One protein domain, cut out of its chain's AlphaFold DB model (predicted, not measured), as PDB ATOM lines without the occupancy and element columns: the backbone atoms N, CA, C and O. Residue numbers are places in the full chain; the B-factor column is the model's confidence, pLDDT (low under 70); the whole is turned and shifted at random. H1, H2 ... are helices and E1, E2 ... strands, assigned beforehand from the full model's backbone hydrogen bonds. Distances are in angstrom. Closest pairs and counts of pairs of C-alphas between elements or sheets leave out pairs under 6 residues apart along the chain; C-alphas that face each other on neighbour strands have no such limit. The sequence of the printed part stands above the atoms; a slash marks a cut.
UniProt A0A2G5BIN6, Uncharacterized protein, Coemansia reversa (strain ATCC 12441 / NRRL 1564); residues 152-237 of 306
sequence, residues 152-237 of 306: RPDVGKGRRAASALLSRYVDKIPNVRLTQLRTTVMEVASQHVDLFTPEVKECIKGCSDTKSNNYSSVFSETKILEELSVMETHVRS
ATOM      1  N   ARG A 152      13.890  27.688 -11.296       94.19
ATOM      2  CA  ARG A 152      15.097  27.764 -12.124       94.19
ATOM      3  C   ARG A 152      15.983  28.910 -11.627       94.19
ATOM      4  O   ARG A 152      16.018  29.976 -12.254       94.19
ATOM      5  N   PRO A 153      16.665  28.749 -10.477       94.38
ATOM      6  CA  PRO A 153      17.476  29.815  -9.890       94.38
ATOM      7  C   PRO A 153      18.618  30.262 -10.815       94.38
ATOM      8  O   PRO A 153      18.893  31.464 -10.890       94.38
ATOM      9  N   ASP A 154      19.208  29.336 -11.577       93.62
ATOM     10  CA  ASP A 154      20.295  29.609 -12.526       93.62
ATOM     11  C   ASP A 154      19.824  30.447 -13.719       93.62
ATOM     12  O   ASP A 154      20.404  31.494 -14.019       93.62
ATOM     13  N   VAL A 155      18.675  30.096 -14.304       95.25
ATOM     14  CA  VAL A 155      17.990  30.943 -15.295       95.25
ATOM     15  C   VAL A 155      17.673  32.313 -14.698       95.25
ATOM     16  O   VAL A 155      17.860  33.338 -15.349       95.25
ATOM     17  N   GLY A 156      17.271  32.377 -13.426       95.69
ATOM     18  CA  GLY A 156      17.036  33.644 -12.736       95.69
ATOM     19  C   GLY A 156      18.286  34.503 -12.560       95.69
ATOM     20  O   GLY A 156      18.193  35.733 -12.637       95.69
ATOM     21  N   LYS A 157      19.455  33.890 -12.361       96.25
ATOM     22  CA  LYS A 157      20.753  34.578 -12.366       96.25
ATOM     23  C   LYS A 157      21.041  35.158 -13.754       96.25
ATOM     24  O   LYS A 157      21.333  36.352 -13.844       96.25
ATOM     25  N   GLY A 158      20.877  34.358 -14.809       96.50
ATOM     26  CA  GLY A 158      21.044  34.787 -16.201       96.50
ATOM     27  C   GLY A 158      20.094  35.918 -16.594       96.50
ATOM     28  O   GLY A 158      20.537  36.949 -17.090       96.50
ATOM     29  N   ARG A 159      18.806  35.801 -16.254       97.38
ATOM     30  CA  ARG A 159      17.773  36.817 -16.499       97.38
ATOM     31  C   ARG A 159      18.121  38.175 -15.906       97.38
ATOM     32  O   ARG A 159      18.000  39.202 -16.576       97.38
ATOM     33  N   ARG A 160      18.558  38.199 -14.640       97.38
ATOM     34  CA  ARG A 160      18.991  39.439 -13.972       97.38
ATOM     35  C   ARG A 160      20.230  40.027 -14.641       97.38
ATOM     36  O   ARG A 160      20.313  41.245 -14.769       97.38
ATOM     37  N   ALA A 161      21.168  39.178 -15.063       97.12
ATOM     38  CA  ALA A 161      22.365  39.628 -15.758       97.12
ATOM     39  C   ALA A 161      22.036  40.234 -17.132       97.12
ATOM     40  O   ALA A 161      22.470  41.347 -17.422       97.12
ATOM     41  N   ALA A 162      21.185  39.564 -17.911       96.75
ATOM     42  CA  ALA A 162      20.693  40.051 -19.193       96.75
ATOM     43  C   ALA A 162      19.930  41.376 -19.055       96.75
ATOM     44  O   ALA A 162      20.219  42.340 -19.756       96.75
ATOM     45  N   SER A 163      19.034  41.473 -18.068       97.50
ATOM     46  CA  SER A 163      18.290  42.710 -17.783       97.50
ATOM     47  C   SER A 163      19.211  43.882 -17.426       97.50
ATOM     48  O   SER A 163      18.934  45.021 -17.794       97.50
ATOM     49  N   ALA A 164      20.305  43.627 -16.699       96.81
ATOM     50  CA  ALA A 164      21.287  44.660 -16.369       96.81
ATOM     51  C   ALA A 164      22.049  45.144 -17.613       96.81
ATOM     52  O   ALA A 164      22.273  46.347 -17.755       96.81
ATOM     53  N   LEU A 165      22.399  44.226 -18.521       95.88
ATOM     54  CA  LEU A 165      23.077  44.528 -19.786       95.88
ATOM     55  C   LEU A 165      22.174  45.260 -20.791       95.88
ATOM     56  O   LEU A 165      22.665  46.111 -21.522       95.88
ATOM     57  N   LEU A 166      20.864  45.002 -20.773       95.75
ATOM     58  CA  LEU A 166      19.865  45.743 -21.559       95.75
ATOM     59  C   LEU A 166      19.422  47.059 -20.901       95.75
ATOM     60  O   LEU A 166      18.610  47.801 -21.455       95.75
ATOM     61  N   SER A 167      19.891  47.351 -19.687       94.50
ATOM     62  CA  SER A 167      19.427  48.527 -18.959       94.50
ATOM     63  C   SER A 167      19.958  49.821 -19.582       94.50
ATOM     64  O   SER A 167      21.111  49.911 -19.997       94.50
ATOM     65  N   ARG A 168      19.166  50.899 -19.506       93.44
ATOM     66  CA  ARG A 168      19.585  52.262 -19.904       93.44
ATOM     67  C   ARG A 168      20.791  52.823 -19.131       93.44
ATOM     68  O   ARG A 168      21.214  53.943 -19.384       93.44
ATOM     69  N   TYR A 169      21.265  52.105 -18.114       92.19
ATOM     70  CA  TYR A 169      22.392  52.494 -17.269       92.19
ATOM     71  C   TYR A 169      23.622  51.616 -17.503       92.19
ATOM     72  O   TYR A 169      24.550  51.677 -16.700       92.19
ATOM     73  N   VAL A 170      23.634  50.811 -18.570       92.25
ATOM     74  CA  VAL A 170      24.742  49.909 -18.902       92.25
ATOM     75  C   VAL A 170      26.095  50.634 -18.938       92.25
ATOM     76  O   VAL A 170      27.056  50.132 -18.362       92.25
ATOM     77  N   ASP A 171      26.141  51.869 -19.450       92.56
ATOM     78  CA  ASP A 171      27.362  52.692 -19.523       92.56
ATOM     79  C   ASP A 171      27.913  53.117 -18.149       92.56
ATOM     80  O   ASP A 171      29.064  53.530 -18.029       92.56
ATOM     81  N   LYS A 172      27.098  53.028 -17.091       94.50
ATOM     82  CA  LYS A 172      27.505  53.326 -15.706       94.50
ATOM     83  C   LYS A 172      28.023  52.093 -14.965       94.50
ATOM     84  O   LYS A 172      28.469  52.213 -13.824       94.50
ATOM     85  N   ILE A 173      27.926  50.909 -15.565       93.06
ATOM     86  CA  ILE A 173      28.384  49.660 -14.961       93.06
ATOM     87  C   ILE A 173      29.897  49.535 -15.205       93.06
ATOM     88  O   ILE A 173      30.331  49.603 -16.352       93.06
ATOM     89  N   PRO A 174      30.727  49.314 -14.165       96.44
ATOM     90  CA  PRO A 174      32.165  49.135 -14.349       96.44
ATOM     91  C   PRO A 174      32.491  48.001 -15.331       96.44
ATOM     92  O   PRO A 174      31.876  46.936 -15.265       96.44
ATOM     93  N   ASN A 175      33.512  48.184 -16.176       93.00
ATOM     94  CA  ASN A 175      33.900  47.207 -17.207       93.00
ATOM     95  C   ASN A 175      34.105  45.786 -16.658       93.00
ATOM     96  O   ASN A 175      33.644  44.821 -17.260       93.00
ATOM     97  N   VAL A 176      34.712  45.650 -15.473       94.94
ATOM     98  CA  VAL A 176      34.883  44.349 -14.796       94.94
ATOM     99  C   VAL A 176      33.533  43.668 -14.553       94.94
ATOM    100  O   VAL A 176      33.379  42.468 -14.776       94.94
ATOM    101  N   ARG A 177      32.529  44.440 -14.127       94.69
ATOM    102  CA  ARG A 177      31.182  43.932 -13.878       94.69
ATOM    103  C   ARG A 177      30.453  43.604 -15.180       94.69
ATOM    104  O   ARG A 177      29.765  42.590 -15.217       94.69
ATOM    105  N   LEU A 178      30.623  44.397 -16.241       94.44
ATOM    106  CA  LEU A 178      30.065  44.089 -17.565       94.44
ATOM    107  C   LEU A 178      30.566  42.740 -18.088       94.44
ATOM    108  O   LEU A 178      29.759  41.923 -18.528       94.44
ATOM    109  N   THR A 179      31.869  42.465 -17.968       93.62
ATOM    110  CA  THR A 179      32.441  41.169 -18.355       93.62
ATOM    111  C   THR A 179      31.820  40.025 -17.556       93.62
ATOM    112  O   THR A 179      31.345  39.064 -18.149       93.62
ATOM    113  N   GLN A 180      31.714  40.153 -16.227       95.56
ATOM    114  CA  GLN A 180      31.071  39.132 -15.382       95.56
ATOM    115  C   GLN A 180      29.609  38.862 -15.762       95.56
ATOM    116  O   GLN A 180      29.152  37.719 -15.722       95.56
ATOM    117  N   LEU A 181      28.857  39.919 -16.088       95.69
ATOM    118  CA  LEU A 181      27.461  39.807 -16.504       95.69
ATOM    119  C   LEU A 181      27.351  39.061 -17.836       95.69
ATOM    120  O   LEU A 181      26.539  38.144 -17.930       95.69
ATOM    121  N   ARG A 182      28.197  39.391 -18.822       94.81
ATOM    122  CA  ARG A 182      28.241  38.689 -20.116       94.81
ATOM    123  C   ARG A 182      28.613  37.222 -19.952       94.81
ATOM    124  O   ARG A 182      27.922  36.365 -20.490       94.81
ATOM    125  N   THR A 183      29.631  36.921 -19.145       94.19
ATOM    126  CA  THR A 183      30.008  35.538 -18.820       94.19
ATOM    127  C   THR A 183      28.832  34.778 -18.212       94.19
ATOM    128  O   THR A 183      28.495  33.701 -18.685       94.19
ATOM    129  N   THR A 184      28.138  35.378 -17.241       96.00
ATOM    130  CA  THR A 184      26.956  34.764 -16.615       96.00
ATOM    131  C   THR A 184      25.844  34.484 -17.630       96.00
ATOM    132  O   THR A 184      25.209  33.435 -17.562       96.00
ATOM    133  N   VAL A 185      25.580  35.416 -18.552       95.69
ATOM    134  CA  VAL A 185      24.572  35.230 -19.608       95.69
ATOM    135  C   VAL A 185      24.950  34.063 -20.510       95.69
ATOM    136  O   VAL A 185      24.117  33.189 -20.723       95.69
ATOM    137  N   MET A 186      26.190  34.025 -21.000       92.69
ATOM    138  CA  MET A 186      26.636  32.977 -21.917       92.69
ATOM    139  C   MET A 186      26.661  31.603 -21.245       92.69
ATOM    140  O   MET A 186      26.178  30.645 -21.833       92.69
ATOM    141  N   GLU A 187      27.129  31.505 -19.995       94.00
ATOM    142  CA  GLU A 187      27.088  30.258 -19.215       94.00
ATOM    143  C   GLU A 187      25.661  29.707 -19.101       94.00
ATOM    144  O   GLU A 187      25.412  28.545 -19.422       94.00
ATOM    145  N   VAL A 188      24.710  30.552 -18.691       94.88
ATOM    146  CA  VAL A 188      23.303  30.156 -18.537       94.88
ATOM    147  C   VAL A 188      22.681  29.815 -19.893       94.88
ATOM    148  O   VAL A 188      21.955  28.829 -19.998       94.88
ATOM    149  N   ALA A 189      22.983  30.586 -20.941       93.44
ATOM    150  CA  ALA A 189      22.482  30.337 -22.288       93.44
ATOM    151  C   ALA A 189      22.981  28.995 -22.848       93.44
ATOM    152  O   ALA A 189      22.198  28.240 -23.418       93.44
ATOM    153  N   SER A 190      24.256  28.663 -22.633       91.56
ATOM    154  CA  SER A 190      24.850  27.390 -23.055       91.56
ATOM    155  C   SER A 190      24.344  26.187 -22.253       91.56
ATOM    156  O   SER A 190      24.251  25.092 -22.802       91.56
ATOM    157  N   GLN A 191      24.005  26.359 -20.975       93.38
ATOM    158  CA  GLN A 191      23.452  25.280 -20.145       93.38
ATOM    159  C   GLN A 191      21.967  25.010 -20.415       93.38
ATOM    160  O   GLN A 191      21.503  23.893 -20.202       93.38
ATOM    161  N   HIS A 192      21.233  26.014 -20.898       92.62
ATOM    162  CA  HIS A 192      19.786  25.958 -21.111       92.62
ATOM    163  C   HIS A 192      19.389  26.300 -22.552       92.62
ATOM    164  O   HIS A 192      18.394  26.988 -22.793       92.62
ATOM    165  N   VAL A 193      20.180  25.835 -23.525       93.00
ATOM    166  CA  VAL A 193      19.978  26.100 -24.963       93.00
ATOM    167  C   VAL A 193      18.568  25.720 -25.405       93.00
ATOM    168  O   VAL A 193      17.959  26.413 -26.212       93.00
ATOM    169  N   ASP A 194      18.023  24.636 -24.864       91.81
ATOM    170  CA  ASP A 194      16.687  24.112 -25.131       91.81
ATOM    171  C   ASP A 194      15.552  25.109 -24.838       91.81
ATOM    172  O   ASP A 194      14.510  25.028 -25.498       91.81
ATOM    173  N   LEU A 195      15.772  26.088 -23.954       91.12
ATOM    174  CA  LEU A 195      14.778  27.097 -23.570       91.12
ATOM    175  C   LEU A 195      14.641  28.266 -24.556       91.12
ATOM    176  O   LEU A 195      13.659  29.000 -24.478       91.12
ATOM    177  N   PHE A 196      15.596  28.441 -25.468       93.44
ATOM    178  CA  PHE A 196      15.603  29.550 -26.425       93.44
ATOM    179  C   PHE A 196      14.842  29.215 -27.715       93.44
ATOM    180  O   PHE A 196      14.590  28.042 -28.039       93.44
ATOM    181  N   THR A 197      14.479  30.240 -28.487       92.94
ATOM    182  CA  THR A 197      13.899  30.045 -29.825       92.94
ATOM    183  C   THR A 197      14.889  29.345 -30.768       92.94
ATOM    184  O   THR A 197      16.100  29.381 -30.533       92.94
ATOM    185  N   PRO A 198      14.422  28.688 -31.850       91.44
ATOM    186  CA  PRO A 198      15.315  28.066 -32.832       91.44
ATOM    187  C   PRO A 198      16.390  29.019 -33.370       91.44
ATOM    188  O   PRO A 198      17.544  28.622 -33.499       91.44
ATOM    189  N   GLU A 199      16.037  30.288 -33.593       88.62
ATOM    190  CA  GLU A 199      16.968  31.314 -34.067       88.62
ATOM    191  C   GLU A 199      18.085  31.598 -33.047       88.62
ATOM    192  O   GLU A 199      19.271  31.626 -33.385       88.62
ATOM    193  N   VAL A 200      17.730  31.771 -31.773       89.44
ATOM    194  CA  VAL A 200      18.720  32.057 -30.727       89.44
ATOM    195  C   VAL A 200      19.533  30.814 -30.364       89.44
ATOM    196  O   VAL A 200      20.721  30.924 -30.068       89.44
ATOM    197  N   LYS A 201      18.959  29.613 -30.488       90.56
ATOM    198  CA  LYS A 201      19.694  28.342 -30.375       90.56
ATOM    199  C   LYS A 201      20.846  28.255 -31.369       90.56
ATOM    200  O   LYS A 201      21.932  27.815 -30.995       90.56
ATOM    201  N   GLU A 202      20.623  28.655 -32.618       85.50
ATOM    202  CA  GLU A 202      21.676  28.711 -33.634       85.50
ATOM    203  C   GLU A 202      22.729  29.767 -33.293       85.50
ATOM    204  O   GLU A 202      23.919  29.479 -33.393       85.50
ATOM    205  N   CYS A 203      22.315  30.934 -32.785       83.25
ATOM    206  CA  CYS A 203      23.240  31.963 -32.300       83.25
ATOM    207  C   CYS A 203      24.148  31.433 -31.179       83.25
ATOM    208  O   CYS A 203      25.365  31.579 -31.257       83.25
ATOM    209  N   ILE A 204      23.581  30.761 -30.171       84.00
ATOM    210  CA  ILE A 204      24.341  30.205 -29.039       84.00
ATOM    211  C   ILE A 204      25.329  29.128 -29.514       84.00
ATOM    212  O   ILE A 204      26.469  29.102 -29.055       84.00
ATOM    213  N   LYS A 205      24.922  28.270 -30.460       79.50
ATOM    214  CA  LYS A 205      25.791  27.239 -31.058       79.50
ATOM    215  C   LYS A 205      26.871  27.825 -31.976       79.50
ATOM    216  O   LYS A 205      27.964  27.277 -32.051       79.50
ATOM    217  N   GLY A 206      26.588  28.932 -32.661       68.12
ATOM    218  CA  GLY A 206      27.550  29.641 -33.510       68.12
ATOM    219  C   GLY A 206      28.586  30.450 -32.720       68.12
ATOM    220  O   GLY A 206      29.686  30.682 -33.212       68.12
ATOM    221  N   CYS A 207      28.281  30.839 -31.475       61.72
ATOM    222  CA  CYS A 207      29.216  31.552 -30.596       61.72
ATOM    223  C   CYS A 207      30.417  30.706 -30.125       61.72
ATOM    224  O   CYS A 207      31.383  31.280 -29.623       61.72
ATOM    225  N   SER A 208      30.391  29.375 -30.283       54.59
ATOM    226  CA  SER A 208      31.540  28.497 -29.994       54.59
ATOM    227  C   SER A 208      32.626  28.498 -31.079       54.59
ATOM    228  O   SER A 208      33.757  28.114 -30.784       54.59
ATOM    229  N   ASP A 209      32.331  28.977 -32.292       48.81
ATOM    230  CA  ASP A 209      33.282  29.016 -33.404       48.81
ATOM    231  C   ASP A 209      33.851  30.432 -33.575       48.81
ATOM    232  O   ASP A 209      33.284  31.319 -34.215       48.81
ATOM    233  N   THR A 210      35.015  30.672 -32.971       50.59
ATOM    234  CA  THR A 210      35.745  31.943 -33.055       50.59
ATOM    235  C   THR A 210      36.250  32.199 -34.479       50.59
ATOM    236  O   THR A 210      37.388  31.841 -34.785       50.59
ATOM    237  N   LYS A 211      35.420  32.790 -35.352       50.62
ATOM    238  CA  LYS A 211      35.801  33.558 -36.564       50.62
ATOM    239  C   LYS A 211      34.546  34.081 -37.290       50.62
ATOM    240  O   LYS A 211      34.118  33.499 -38.281       50.62
ATOM    241  N   SER A 212      33.967  35.209 -36.865       46.69
ATOM    242  CA  SER A 212      33.105  35.993 -37.772       46.69
ATOM    243  C   SER A 212      33.001  37.480 -37.407       46.69
ATOM    244  O   SER A 212      33.308  37.899 -36.293       46.69
ATOM    245  N   ASN A 213      32.620  38.264 -38.418       51.31
ATOM    246  CA  ASN A 213      32.493  39.721 -38.457       51.31
ATOM    247  C   ASN A 213      31.789  40.346 -37.234       51.31
ATOM    248  O   ASN A 213      30.724  39.901 -36.809       51.31
ATOM    249  N   ASN A 214      32.332  41.479 -36.769       56.09
ATOM    250  CA  ASN A 214      31.915  42.220 -35.568       56.09
ATOM    251  C   ASN A 214      30.392  42.511 -35.516       56.09
ATOM    252  O   ASN A 214      29.760  42.341 -34.479       56.09
ATOM    253  N   TYR A 215      29.759  42.824 -36.654       55.22
ATOM    254  CA  TYR A 215      28.324  43.144 -36.725       55.22
ATOM    255  C   TYR A 215      27.388  41.954 -36.432       55.22
ATOM    256  O   TYR A 215      26.369  42.124 -35.765       55.22
ATOM    257  N   SER A 216      27.737  40.739 -36.879       60.97
ATOM    258  CA  SER A 216      26.901  39.549 -36.642       60.97
ATOM    259  C   SER A 216      26.933  39.123 -35.174       60.97
ATOM    260  O   SER A 216      25.925  38.673 -34.643       60.97
ATOM    261  N   SER A 217      28.079  39.305 -34.510       63.72
ATOM    262  CA  SER A 217      28.264  38.925 -33.106       63.72
ATOM    263  C   SER A 217      27.429  39.777 -32.141       63.72
ATOM    264  O   SER A 217      26.816  39.243 -31.220       63.72
ATOM    265  N   VAL A 218      27.322  41.083 -32.407       63.69
ATOM    266  CA  VAL A 218      26.547  42.028 -31.585       63.69
ATOM    267  C   VAL A 218      25.041  41.780 -31.722       63.69
ATOM    268  O   VAL A 218      24.301  41.852 -30.738       63.69
ATOM    269  N   PHE A 219      24.576  41.438 -32.927       66.94
ATOM    270  CA  PHE A 219      23.177  41.077 -33.169       66.94
ATOM    271  C   PHE A 219      22.791  39.778 -32.443       66.94
ATOM    272  O   PHE A 219      21.754  39.729 -31.781       66.94
ATOM    273  N   SER A 220      23.651  38.757 -32.496       76.12
ATOM    274  CA  SER A 220      23.454  37.490 -31.782       76.12
ATOM    275  C   SER A 220      23.466  37.655 -30.257       76.12
ATOM    276  O   SER A 220      22.611  37.080 -29.585       76.12
ATOM    277  N   GLU A 221      24.371  38.473 -29.703       82.69
ATOM    278  CA  GLU A 221      24.407  38.770 -28.259       82.69
ATOM    279  C   GLU A 221      23.116  39.465 -27.804       82.69
ATOM    280  O   GLU A 221      22.513  39.064 -26.810       82.69
ATOM    281  N   THR A 222      22.640  40.453 -28.567       88.69
ATOM    282  CA  THR A 222      21.428  41.215 -28.224       88.69
ATOM    283  C   THR A 222      20.197  40.310 -28.116       88.69
ATOM    284  O   THR A 222      19.463  40.402 -27.134       88.69
ATOM    285  N   LYS A 223      20.012  39.365 -29.048       91.44
ATOM    286  CA  LYS A 223      18.875  38.428 -29.013       91.44
ATOM    287  C   LYS A 223      18.898  37.485 -27.812       91.44
ATOM    288  O   LYS A 223      17.858  37.236 -27.203       91.44
ATOM    289  N   ILE A 224      20.080  36.984 -27.443       93.12
ATOM    290  CA  ILE A 224      20.249  36.146 -26.245       93.12
ATOM    291  C   ILE A 224      19.840  36.939 -24.999       93.12
ATOM    292  O   ILE A 224      19.128  36.415 -24.141       93.12
ATOM    293  N   LEU A 225      20.262  38.204 -24.902       95.25
ATOM    294  CA  LEU A 225      19.904  39.068 -23.780       95.25
ATOM    295  C   LEU A 225      18.394  39.321 -23.723       95.25
ATOM    296  O   LEU A 225      17.807  39.215 -22.646       95.25
ATOM    297  N   GLU A 226      17.766  39.640 -24.855       95.19
ATOM    298  CA  GLU A 226      16.330  39.919 -24.937       95.19
ATOM    299  C   GLU A 226      15.504  38.719 -24.463       95.19
ATOM    300  O   GLU A 226      14.734  38.864 -23.509       95.19
ATOM    301  N   GLU A 227      15.727  37.527 -25.026       96.06
ATOM    302  CA  GLU A 227      15.001  36.312 -24.630       96.06
ATOM    303  C   GLU A 227      15.269  35.918 -23.173       96.06
ATOM    304  O   GLU A 227      14.336  35.630 -22.416       96.06
ATOM    305  N   LEU A 228      16.532  35.952 -22.733       95.81
ATOM    306  CA  LEU A 228      16.879  35.572 -21.366       95.81
ATOM    307  C   LEU A 228      16.307  36.556 -20.335       95.81
ATOM    308  O   LEU A 228      15.945  36.140 -19.234       95.81
ATOM    309  N   SER A 229      16.193  37.850 -20.668       96.88
ATOM    310  CA  SER A 229      15.680  38.889 -19.761       96.88
ATOM    311  C   SER A 229      14.196  38.730 -19.407       96.88
ATOM    312  O   SER A 229      13.771  39.148 -18.322       96.88
ATOM    313  N   VAL A 230      13.427  38.071 -20.277       95.75
ATOM    314  CA  VAL A 230      11.987  37.835 -20.102       95.75
ATOM    315  C   VAL A 230      11.650  36.391 -19.723       95.75
ATOM    316  O   VAL A 230      10.483  36.075 -19.510       95.75
ATOM    317  N   MET A 231      12.652  35.517 -19.595       94.75
ATOM    318  CA  MET A 231      12.443  34.096 -19.322       94.75
ATOM    319  C   MET A 231      11.834  33.851 -17.932       94.75
ATOM    320  O   MET A 231      12.274  34.409 -16.923       94.75
ATOM    321  N   GLU A 232      10.827  32.984 -17.856       92.75
ATOM    322  CA  GLU A 232      10.204  32.618 -16.585       92.75
ATOM    323  C   GLU A 232      11.142  31.746 -15.736       92.75
ATOM    324  O   GLU A 232      11.706  30.750 -16.192       92.75
ATOM    325  N   THR A 233      11.300  32.116 -14.464       92.56
ATOM    326  CA  THR A 233      12.184  31.417 -13.511       92.56
ATOM    327  C   THR A 233      11.429  30.491 -12.564       92.56
ATOM    328  O   THR A 233      12.037  29.823 -11.732       92.56
ATOM    329  N   HIS A 234      10.105  30.502 -12.650       93.06
ATOM    330  CA  HIS A 234       9.195  29.705 -11.849       93.06
ATOM    331  C   HIS A 234       8.125  29.200 -12.814       93.06
ATOM    332  O   HIS A 234       7.264  29.969 -13.234       93.06
ATOM    333  N   VAL A 235       8.263  27.950 -13.253       93.31
ATOM    334  CA  VAL A 235       7.494  27.394 -14.377       93.31
ATOM    335  C   VAL A 235       6.720  26.155 -13.961       93.31
ATOM    336  O   VAL A 235       7.042  25.499 -12.972       93.31
ATOM    337  N   ARG A 236       5.705  25.810 -14.745       94.19
ATOM    338  CA  ARG A 236       4.902  24.601 -14.548       94.19
ATOM    339  C   ARG A 236       5.672  23.370 -15.028       94.19
ATOM    340  O   ARG A 236       6.176  23.377 -16.152       94.19
ATOM    341  N   SER A 237       5.756  22.330 -14.200       94.31
ATOM    342  CA  SER A 237       6.238  21.014 -14.628       94.31
ATOM    343  C   SER A 237       5.207  20.310 -15.524       94.31
ATOM    344  O   SER A 237       4.047  20.733 -15.574       94.31
TER     345      SER A 237
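Overview. This is residues 152 to 237 of the 306 residues of an uncharacterized protein of Coemansia reversa (strain ATCC 12441 / NRRL 1564) (UniProt A0A2G5BIN6). What shape does the backbone make? Two long helices, H2 and H4, cross one another as a skewed X, with H1 packed on both of them; H3 packs on H4 at residues 220 to 224, apart from H1, and the short strand E1 trails off beyond the last residue of H4, while residues 209 to 215, of which 214 and 215 belong to H4, stick out. What is it built of? The printed part has 86 residues with four named helices and one named strand, in the order H1, H2, H3, H4, E1, and its class is mostly helix. How large is it? It is compact, with a radius of gyration of the C-alphas of 12.8 A, and spans 40 by 30 by 17 A.

Arrangement. What surrounds H2, residues 175 to 191? H1, residues 153 to 165, touches it, the closest C-alphas being those of Gly 158 and Val 185, 4.9 A apart; they form a helical hairpin, running opposite ways at a steep tilt of 43 degrees. H4, residues 214 to 230, touches H2 with residues 224 to 228 alone, closest at the C-alphas of Val 185 and Leu 225, 7.3 A apart, and is about perpendicular to it at 73 degrees, only just past steep. H3, residues 198 to 206, and H2 only just touch, with 3 pairs of C-alphas within 8 A, the closest being those of Ser 190 and Ile 204 at 6.6 A. What else touches H4? H1 touches H4 residues 225 to 230 alone, closest at the C-alphas of Arg 159 and Ser 229, 4.4 A apart, at a steep tilt of 54 degrees, opposite ways. H3 touches H4 residues 220 to 224 alone, closest at the C-alphas of Cys 203 and Ser 220, 5.6 A apart, at a steep tilt of 52 degrees, opposite ways. What stays apart? H1 and H3 are apart, and E1, residues 234 to 237, is apart from H1, H2, H3 and H4 and pairs with no named strand. Are the helix backbones complete? Every O i to N i+4 pair is within hydrogen-bond range in H1, H2 and H3, and 12 of 13 are in H4.

Along the chain. How long are the elements? From first to last C-alpha, H2 measures 24.5 A, H4 25.6 A, H1 18.6 A, H3 12.4 A and E1 9.6 A. Where are the anchor points? H2 begins at C-alpha 175, (33.900, 47.207, -17.207); H1 begins at C-alpha 153, (17.476, 29.815, -9.890); E1 ends at C-alpha 237, (6.238, 21.014, -14.628).

Size, cuts and confidence. How far does it reach? The two C-alphas farthest apart are those of Asn 213 and Ser 237, at 40.1 A. Are there cuts or long links? The printed part has no cut; the link from H4 to E1 is tight, the other three are short, and no link is long. Where is confidence low? Residues 206 to 219 have pLDDT under 70, against a mean of 87.2 for the printed part.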